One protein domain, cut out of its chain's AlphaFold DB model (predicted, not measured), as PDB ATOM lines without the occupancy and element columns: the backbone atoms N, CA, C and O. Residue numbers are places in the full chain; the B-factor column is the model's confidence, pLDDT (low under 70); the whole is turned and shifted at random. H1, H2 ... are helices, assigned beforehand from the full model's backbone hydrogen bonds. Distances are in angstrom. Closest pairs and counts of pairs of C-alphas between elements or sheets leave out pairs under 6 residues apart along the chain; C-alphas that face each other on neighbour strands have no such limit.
ATOM      1  N   ASP A   2     219.368 211.900 154.665       88.00
ATOM      2  CA  ASP A   2     220.349 211.744 155.750       88.00
ATOM      3  C   ASP A   2     220.544 210.292 156.205       88.00
ATOM      4  O   ASP A   2     221.678 209.847 156.311       88.00
ATOM      5  N   GLU A   3     219.474 209.501 156.317       92.69
ATOM      6  CA  GLU A   3     219.571 208.076 156.679       92.69
ATOM      7  C   GLU A   3     220.426 207.261 155.680       92.69
ATOM      8  O   GLU A   3     221.288 206.473 156.066       92.69
ATOM      9  N   ILE A   4     220.253 207.497 154.372       93.31
ATOM     10  CA  ILE A   4     221.061 206.854 153.320       93.31
ATOM     11  C   ILE A   4     222.531 207.272 153.447       93.31
ATOM     12  O   ILE A   4     223.434 206.440 153.325       93.31
ATOM     13  N   LYS A   5     222.768 208.565 153.695       94.62
ATOM     14  CA  LYS A   5     224.104 209.134 153.864       94.62
ATOM     15  C   LYS A   5     224.816 208.528 155.072       94.62
ATOM     16  O   LYS A   5     225.968 208.124 154.943       94.62
ATOM     17  N   GLU A   6     224.138 208.412 156.208       95.75
ATOM     18  CA  GLU A   6     224.683 207.811 157.426       95.75
ATOM     19  C   GLU A   6     225.050 206.341 157.231       95.75
ATOM     20  O   GLU A   6     226.154 205.933 157.600       95.75
ATOM     21  N   ILE A   7     224.175 205.558 156.591       96.56
ATOM     22  CA  ILE A   7     224.426 204.142 156.301       96.56
ATOM     23  C   ILE A   7     225.649 203.978 155.389       96.56
ATOM     24  O   ILE A   7     226.546 203.187 155.685       96.56
ATOM     25  N   ILE A   8     225.735 204.757 154.307       96.44
ATOM     26  CA  ILE A   8     226.872 204.697 153.378       96.44
ATOM     27  C   ILE A   8     228.169 205.135 154.066       96.44
ATOM     28  O   ILE A   8     229.190 204.455 153.945       96.44
ATOM     29  N   ILE A   9     228.139 206.228 154.835       96.19
ATOM     30  CA  ILE A   9     229.297 206.688 155.609       96.19
ATOM     31  C   ILE A   9     229.727 205.622 156.620       96.19
ATOM     32  O   ILE A   9     230.928 205.417 156.794       96.19
ATOM     33  N   LYS A  10     228.782 204.924 157.262       97.38
ATOM     34  CA  LYS A  10     229.071 203.823 158.186       97.38
ATOM     35  C   LYS A  10     229.816 202.689 157.484       97.38
ATOM     36  O   LYS A  10     230.851 202.278 158.000       97.38
ATOM     37  N   PHE A  11     229.357 202.242 156.312       97.75
ATOM     38  CA  PHE A  11     230.047 201.195 155.543       97.75
ATOM     39  C   PHE A  11     231.442 201.620 155.077       97.75
ATOM     40  O   PHE A  11     232.383 200.828 155.134       97.75
ATOM     41  N   ILE A  12     231.604 202.882 154.663       97.00
ATOM     42  CA  ILE A  12     232.917 203.424 154.292       97.00
ATOM     43  C   ILE A  12     233.838 203.457 155.517       97.00
ATOM     44  O   ILE A  12     234.959 202.965 155.435       97.00
ATOM     45  N   LYS A  13     233.377 203.976 156.667       96.31
ATOM     46  CA  LYS A  13     234.164 204.046 157.914       96.31
ATOM     47  C   LYS A  13     234.571 202.671 158.437       96.31
ATOM     48  O   LYS A  13     235.679 202.536 158.943       96.31
ATOM     49  N   SER A  14     233.695 201.670 158.331       96.56
ATOM     50  CA  SER A  14     234.004 200.290 158.723       96.56
ATOM     51  C   SER A  14     234.848 199.545 157.690       96.56
ATOM     52  O   SER A  14     235.190 198.386 157.908       96.56
ATOM     53  N   ASN A  15     235.185 200.196 156.569       96.00
ATOM     54  CA  ASN A  15     235.941 199.620 155.467       96.00
ATOM     55  C   ASN A  15     235.294 198.339 154.887       96.00
ATOM     56  O   ASN A  15     235.985 197.487 154.329       96.00
ATOM     57  N   ASN A  16     233.965 198.202 154.995       96.38
ATOM     58  CA  ASN A  16     233.221 197.030 154.533       96.38
ATOM     59  C   ASN A  16     232.743 197.206 153.083       96.38
ATOM     60  O   ASN A  16     231.633 197.673 152.816       96.38
ATOM     61  N   THR A  17     233.609 196.861 152.130       95.94
ATOM     62  CA  THR A  17     233.363 197.084 150.696       95.94
ATOM     63  C   THR A  17     232.184 196.259 150.181       95.94
ATOM     64  O   THR A  17     231.391 196.758 149.390       95.94
ATOM     65  N   ILE A  18     232.020 195.032 150.682       95.06
ATOM     66  CA  ILE A  18     230.955 194.112 150.260       95.06
ATOM     67  C   ILE A  18     229.580 194.659 150.658       95.06
ATOM     68  O   ILE A  18     228.666 194.695 149.835       95.06
ATOM     69  N   GLU A  19     229.416 195.117 151.903       96.62
ATOM     70  CA  GLU A  19     228.144 195.697 152.354       96.62
ATOM     71  C   GLU A  19     227.814 197.001 151.630       96.62
ATOM     72  O   GLU A  19     226.661 197.198 151.240       96.62
ATOM     73  N   LEU A  20     228.818 197.853 151.392       95.50
ATOM     74  CA  LEU A  20     228.645 199.076 150.615       95.50
ATOM     75  C   LEU A  20     228.108 198.763 149.212       95.50
ATOM     76  O   LEU A  20     227.086 199.314 148.803       95.50
ATOM     77  N   GLU A  21     228.765 197.857 148.487       93.19
ATOM     78  CA  GLU A  21     228.389 197.489 147.118       93.19
ATOM     79  C   GLU A  21     227.012 196.830 147.053       93.19
ATOM     80  O   GLU A  21     226.187 197.192 146.205       93.19
ATOM     81  N   ASN A  22     226.721 195.919 147.986       93.62
ATOM     82  CA  ASN A  22     225.415 195.275 148.094       93.62
ATOM     83  C   ASN A  22     224.308 196.297 148.357       93.62
ATOM     84  O   ASN A  22     223.257 196.249 147.716       93.62
ATOM     85  N   TYR A  23     224.538 197.238 149.273       95.38
ATOM     86  CA  TYR A  23     223.560 198.266 149.609       95.38
ATOM     87  C   TYR A  23     223.305 199.211 148.432       95.38
ATOM     88  O   TYR A  23     222.150 199.419 148.052       95.38
ATOM     89  N   ILE A  24     224.374 199.729 147.818       92.12
ATOM     90  CA  ILE A  24     224.302 200.615 146.652       92.12
ATOM     91  C   ILE A  24     223.551 199.938 145.505       92.12
ATOM     92  O   ILE A  24     222.655 200.543 144.915       92.12
ATOM     93  N   THR A  25     223.881 198.678 145.211       87.75
ATOM     94  CA  THR A  25     223.256 197.913 144.127       87.75
ATOM     95  C   THR A  25     221.783 197.652 144.419       87.75
ATOM     96  O   THR A  25     220.932 197.941 143.579       87.75
ATOM     97  N   LYS A  26     221.461 197.174 145.629       92.56
ATOM     98  CA  LYS A  26     220.087 196.864 146.051       92.56
ATOM     99  C   LYS A  26     219.176 198.089 146.022       92.56
ATOM    100  O   LYS A  26     217.999 197.969 145.699       92.56
ATOM    101  N   LYS A  27     219.700 199.259 146.392       92.62
ATOM    102  CA  LYS A  27     218.947 200.521 146.426       92.62
ATOM    103  C   LYS A  27     219.074 201.344 145.139       92.62
ATOM    104  O   LYS A  27     218.431 202.382 145.043       92.62
ATOM    105  N   ASN A  28     219.872 200.885 144.173       87.56
ATOM    106  CA  ASN A  28     220.191 201.585 142.929       87.56
ATOM    107  C   ASN A  28     220.652 203.042 143.146       87.56
ATOM    108  O   ASN A  28     220.130 203.972 142.537       87.56
ATOM    109  N   ILE A  29     221.614 203.237 144.051       87.75
ATOM    110  CA  ILE A  29     222.125 204.560 144.442       87.75
ATOM    111  C   ILE A  29     223.357 204.933 143.601       87.75
ATOM    112  O   ILE A  29     224.219 204.098 143.345       87.75
ATOM    113  N   GLU A  30     223.491 206.203 143.218       89.00
ATOM    114  CA  GLU A  30     224.774 206.775 142.788       89.00
ATOM    115  C   GLU A  30     225.334 207.630 143.922       89.00
ATOM    116  O   GLU A  30     224.637 208.512 144.419       89.00
ATOM    117  N   LEU A  31     226.581 207.406 144.349       91.25
ATOM    118  CA  LEU A  31     227.098 208.071 145.555       91.25
ATOM    119  C   LEU A  31     227.180 209.596 145.421       91.25
ATOM    120  O   LEU A  31     227.201 210.285 146.438       91.25
ATOM    121  N   LYS A  32     227.150 210.139 144.196       88.81
ATOM    122  CA  LYS A  32     227.102 211.589 143.968       88.81
ATOM    123  C   LYS A  32     225.877 212.271 144.583       88.81
ATOM    124  O   LYS A  32     225.956 213.458 144.862       88.81
ATOM    125  N   ILE A  33     224.779 211.548 144.851       89.31
ATOM    126  CA  ILE A  33     223.601 212.128 145.530       89.31
ATOM    127  C   ILE A  33     223.904 212.576 146.964       89.31
ATOM    128  O   ILE A  33     223.124 213.312 147.556       89.31
ATOM    129  N   LEU A  34     225.006 212.091 147.545       90.75
ATOM    130  CA  LEU A  34     225.420 212.451 148.896       90.75
ATOM    131  C   LEU A  34     226.162 213.788 148.940       90.75
ATOM    132  O   LEU A  34     226.330 214.337 150.033       90.75
ATOM    133  N   ASN A  35     226.618 214.284 147.785       90.62
ATOM    134  CA  ASN A  35     227.390 215.510 147.691       90.62
ATOM    135  C   ASN A  35     226.491 216.737 147.888       90.62
ATOM    136  O   ASN A  35     225.421 216.840 147.292       90.62
ATOM    137  N   ASN A  36     226.947 217.679 148.708       90.12
ATOM    138  CA  ASN A  36     226.339 218.991 148.907       90.12
ATOM    139  C   ASN A  36     227.426 220.033 149.221       90.12
ATOM    140  O   ASN A  36     228.610 219.700 149.254       90.12
ATOM    141  N   GLU A  37     227.040 221.287 149.469       90.31
ATOM    142  CA  GLU A  37     227.991 222.386 149.725       90.31
ATOM    143  C   GLU A  37     228.966 222.104 150.882       90.31
ATOM    144  O   GLU A  37     230.103 222.566 150.858       90.31
ATOM    145  N   ASN A  38     228.554 221.292 151.861       92.62
ATOM    146  CA  ASN A  38     229.323 221.000 153.071       92.62
ATOM    147  C   ASN A  38     229.934 219.589 153.085       92.62
ATOM    148  O   ASN A  38     230.569 219.199 154.067       92.62
ATOM    149  N   PHE A  39     229.714 218.778 152.048       91.62
ATOM    150  CA  PHE A  39     230.151 217.388 152.033       91.62
ATOM    151  C   PHE A  39     230.374 216.876 150.615       91.62
ATOM    152  O   PHE A  39     229.458 216.873 149.799       91.62
ATOM    153  N   ASP A  40     231.564 216.332 150.366       93.00
ATOM    154  CA  ASP A  40     231.892 215.609 149.141       93.00
ATOM    155  C   ASP A  40     232.392 214.202 149.495       93.00
ATOM    156  O   ASP A  40     233.359 214.035 150.246       93.00
ATOM    157  N   ILE A  41     231.714 213.181 148.967       94.00
ATOM    158  CA  ILE A  41     231.975 211.778 149.294       94.00
ATOM    159  C   ILE A  41     233.360 211.311 148.822       94.00
ATOM    160  O   ILE A  41     233.952 210.448 149.476       94.00
ATOM    161  N   MET A  42     233.915 211.885 147.743       93.38
ATOM    162  CA  MET A  42     235.277 211.561 147.297       93.38
ATOM    163  C   MET A  42     236.311 212.183 148.210       93.38
ATOM    164  O   MET A  42     237.218 211.478 148.640       93.38
ATOM    165  N   ASN A  43     236.181 213.471 148.531       93.62
ATOM    166  CA  ASN A  43     237.092 214.156 149.444       93.62
ATOM    167  C   ASN A  43     237.104 213.461 150.806       93.62
ATOM    168  O   ASN A  43     238.168 213.228 151.379       93.62
ATOM    169  N   TYR A  44     235.925 213.050 151.271       95.94
ATOM    170  CA  TYR A  44     235.766 212.265 152.483       95.94
ATOM    171  C   TYR A  44     236.446 210.885 152.398       95.94
ATOM    172  O   TYR A  44     237.204 210.505 153.289       95.94
ATOM    173  N   ALA A  45     236.236 210.123 151.322       95.06
ATOM    174  CA  ALA A  45     236.907 208.834 151.157       95.06
ATOM    175  C   ALA A  45     238.437 208.992 151.027       95.06
ATOM    176  O   ALA A  45     239.198 208.202 151.586       95.06
ATOM    177  N   HIS A  46     238.911 210.033 150.340       93.69
ATOM    178  CA  HIS A  46     240.333 210.339 150.213       93.69
ATOM    179  C   HIS A  46     240.974 210.729 151.548       93.69
ATOM    180  O   HIS A  46     242.088 210.271 151.820       93.69
ATOM    181  N   SER A  47     240.300 211.517 152.395       96.88
ATOM    182  CA  SER A  47     240.822 211.864 153.723       96.88
ATOM    183  C   SER A  47     240.958 210.620 154.602       96.88
ATOM    184  O   SER A  47     242.040 210.359 155.126       96.88
ATOM    185  N   LEU A  48     239.931 209.764 154.640       96.94
ATOM    186  CA  LEU A  48     239.998 208.482 155.342       96.94
ATOM    187  C   LEU A  48     241.104 207.574 154.796       96.94
ATOM    188  O   LEU A  48     241.770 206.878 155.565       96.94
ATOM    189  N   LYS A  49     241.325 207.573 153.476       97.00
ATOM    190  CA  LYS A  49     242.404 206.788 152.874       97.00
ATOM    191  C   LYS A  49     243.779 207.308 153.292       97.00
ATOM    192  O   LYS A  49     244.652 206.496 153.595       97.00
ATOM    193  N   LYS A  50     243.967 208.632 153.324       96.19
ATOM    194  CA  LYS A  50     245.207 209.290 153.768       96.19
ATOM    195  C   LYS A  50     245.513 208.991 155.239       96.19
ATOM    196  O   LYS A  50     246.670 208.809 155.590       96.19
ATOM    197  N   GLU A  51     244.477 208.875 156.063       97.38
ATOM    198  CA  GLU A  51     244.569 208.478 157.474       97.38
ATOM    199  C   GLU A  51     244.754 206.962 157.681       97.38
ATOM    200  O   GLU A  51     244.827 206.503 158.816       97.38
ATOM    201  N   GLY A  52     244.791 206.160 156.610       96.25
ATOM    202  CA  GLY A  52     244.915 204.701 156.697       96.25
ATOM    203  C   GLY A  52     243.655 203.981 157.196       96.25
ATOM    204  O   GLY A  52     243.698 202.775 157.419       96.25
ATOM    205  N   LYS A  53     242.525 204.687 157.337       96.94
ATOM    206  CA  LYS A  53     241.268 204.147 157.887       96.94
ATOM    207  C   LYS A  53     240.496 203.268 156.909       96.94
ATOM    208  O   LYS A  53     239.680 202.460 157.336       96.94
ATOM    209  N   ILE A  54     240.738 203.421 155.608       97.81
ATOM    210  CA  ILE A  54     240.117 202.586 154.575       97.81
ATOM    211  C   ILE A  54     241.151 201.983 153.620       97.81
ATOM    212  O   ILE A  54     242.234 202.531 153.371       97.81
ATOM    213  N   SER A  55     240.810 200.833 153.045       96.56
ATOM    214  CA  SER A  55     241.627 200.148 152.049       96.56
ATOM    215  C   SER A  55     241.621 200.902 150.715       96.56
ATOM    216  O   SER A  55     240.835 201.820 150.472       96.56
ATOM    217  N   HIS A  56     242.557 200.538 149.837       93.38
ATOM    218  CA  HIS A  56     242.537 201.047 148.466       93.38
ATOM    219  C   HIS A  56     241.291 200.550 147.714       93.38
ATOM    220  O   HIS A  56     240.700 201.310 146.952       93.38
ATOM    221  N   ASP A  57     240.849 199.321 147.996       93.19
ATOM    222  CA  ASP A  57     239.652 198.731 147.392       93.19
ATOM    223  C   ASP A  57     238.374 199.467 147.787       93.19
ATOM    224  O   ASP A  57     237.529 199.707 146.930       93.19
ATOM    225  N   MET A  58     238.258 199.920 149.040       96.12
ATOM    226  CA  MET A  58     237.136 200.757 149.467       96.12
ATOM    227  C   MET A  58     237.112 202.094 148.723       96.12
ATOM    228  O   MET A  58     236.085 202.461 148.158       96.12
ATOM    229  N   LEU A  59     238.247 202.801 148.647       92.38
ATOM    230  CA  LEU A  59     238.330 204.051 147.882       92.38
ATOM    231  C   LEU A  59     237.966 203.830 146.404       92.38
ATOM    232  O   LEU A  59     237.222 204.615 145.817       92.38
ATOM    233  N   LYS A  60     238.457 202.738 145.807       88.19
ATOM    234  CA  LYS A  60     238.124 202.339 144.437       88.19
ATOM    235  C   LYS A  60     236.634 202.027 144.287       88.19
ATOM    236  O   LYS A  60     236.039 202.430 143.293       88.19
ATOM    237  N   SER A  61     236.023 201.355 145.259       90.88
ATOM    238  CA  SER A  61     234.592 201.054 145.258       90.88
ATOM    239  C   SER A  61     233.744 202.326 145.355       90.88
ATOM    240  O   SER A  61     232.852 202.515 144.527       90.88
ATOM    241  N   VAL A  62     234.086 203.261 146.252       91.00
ATOM    242  CA  VAL A  62     233.447 204.589 146.328       91.00
ATOM    243  C   VAL A  62     233.579 205.325 144.991       91.00
ATOM    244  O   VAL A  62     232.583 205.774 144.426       91.00
ATOM    245  N   SER A  63     234.787 205.366 144.420       86.12
ATOM    246  CA  SER A  63     235.041 205.994 143.118       86.12
ATOM    247  C   SER A  63     234.272 205.334 141.968       86.12
ATOM    248  O   SER A  63     233.894 206.014 141.014       86.12
ATOM    249  N   ASN A  64     234.053 204.020 142.017       83.69
ATOM    250  CA  ASN A  64     233.322 203.293 140.982       83.69
ATOM    251  C   ASN A  64     231.811 203.552 141.049       83.69
ATOM    252  O   ASN A  64     231.148 203.577 140.010       83.69
ATOM    253  N   HIS A  65     231.280 203.773 142.250       89.12
ATOM    254  CA  HIS A  65     229.851 203.961 142.486       89.12
ATOM    255  C   HIS A  65     229.421 205.428 142.573       89.12
ATOM    256  O   HIS A  65     228.223 205.702 142.650       89.12
ATOM    257  N   ILE A  66     230.358 206.381 142.529       88.00
ATOM    258  CA  ILE A  66     230.005 207.804 142.519       88.00
ATOM    259  C   ILE A  66     229.252 208.223 141.264       88.00
ATOM    260  O   ILE A  66     228.244 208.915 141.362       88.00
ATOM    261  N   ASP A  67     229.706 207.752 140.106       85.56
ATOM    262  CA  ASP A  67     229.069 207.983 138.816       85.56
ATOM    263  C   ASP A  67     229.104 206.677 138.018       85.56
ATOM    264  O   ASP A  67     229.958 206.437 137.155       85.56
TER     265      ASP A  67
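AT A GLANCE: This is residues 2 to 67 of the 511 residues of an uncharacterized protein of Anaeromyces robustus (UniProt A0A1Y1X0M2). Two helical hairpins, H1 with H2 and H4 with H5, are set side by side to make an up-and-down bundle of four helices, and the very short H3 sits by the open end of the second hairpin, next to the last residues of H5. The join between the hairpins is thin: the turn end of the first meets the second, where H2 touches H5, while H1 only comes close to H4 and H5. The printed part has 66 residues with five named helices, H1 to H5 in chain order, and no named strand; its class is all helix. It is compact, with a radius of gyration of the C-alphas of 10.6 A, and rounded, spanning 28 by 28 by 20 A.

HOW THE PARTS SIT: Begin with H1, residues 2 to 13, and H2, residues 17 to 27, which form a helical hairpin. With residues 8 to 12 alone H1 touches H2, at a shallow tilt of 23 degrees, opposite ways; look at the closest C-alphas, those of Phe 11 and Leu 20, 5.5 A apart. Next comes H3, residues 31 to 34, only just apart from H2, their closest C-alphas being 8.0 A apart. H4, residues 41 to 50, touches H3 only at the corner and only just, with 3 pairs of C-alphas within 8 A, the closest those of Leu 34 and Ile 41 at 6.6 A. The hub is H5, residues 56 to 66, which touches H2, H3 and H4. With H4 it forms the other helical hairpin, at a shallow tilt of 7 degrees, opposite ways, the C-alphas of Ala 45 and Leu 59 being closest at 6.0 A. H5 touches H2 at Met 58 and Thr 17, their closest C-alphas, 5.4 A apart, at a shallow tilt of 13 degrees, the same way. H5 touches H3 at Ile 66 and Leu 31, their closest C-alphas, 4.2 A apart. H1 is close to but not clearly touching H4, with the C-alphas of Ile 12 and Ala 45 closest at 7.4 A. H2 and H4 are apart. In H1, H2, H4 and H5 every O i to N i+4 pair is within hydrogen-bond range; H3 is too short for such a pair.

IN THESE COORDINATES: Find C-alpha 2 at (220.349, 211.744, 155.750); from there H1 runs 16.0 A to C-alpha 13. H2 covers 15.4 A from residue 17 to 27, and H3 covers 5.8 A from 31 to 34. Find C-alpha 41 at (231.975, 211.778, 149.294), where H4 begins its 14.2 A to residue 50. H5 runs 15.4 A from residue 56 to C-alpha 66 at (230.005, 207.804, 142.519).

THE WHOLE: The two C-alphas farthest apart are those of Lys 26 and Glu 51, at 29.4 A. The printed part has no cut, and no link is long: H3 to H4 is short, the others tight. The mean pLDDT of the printed part is 93.2, and no printed residue is under 70.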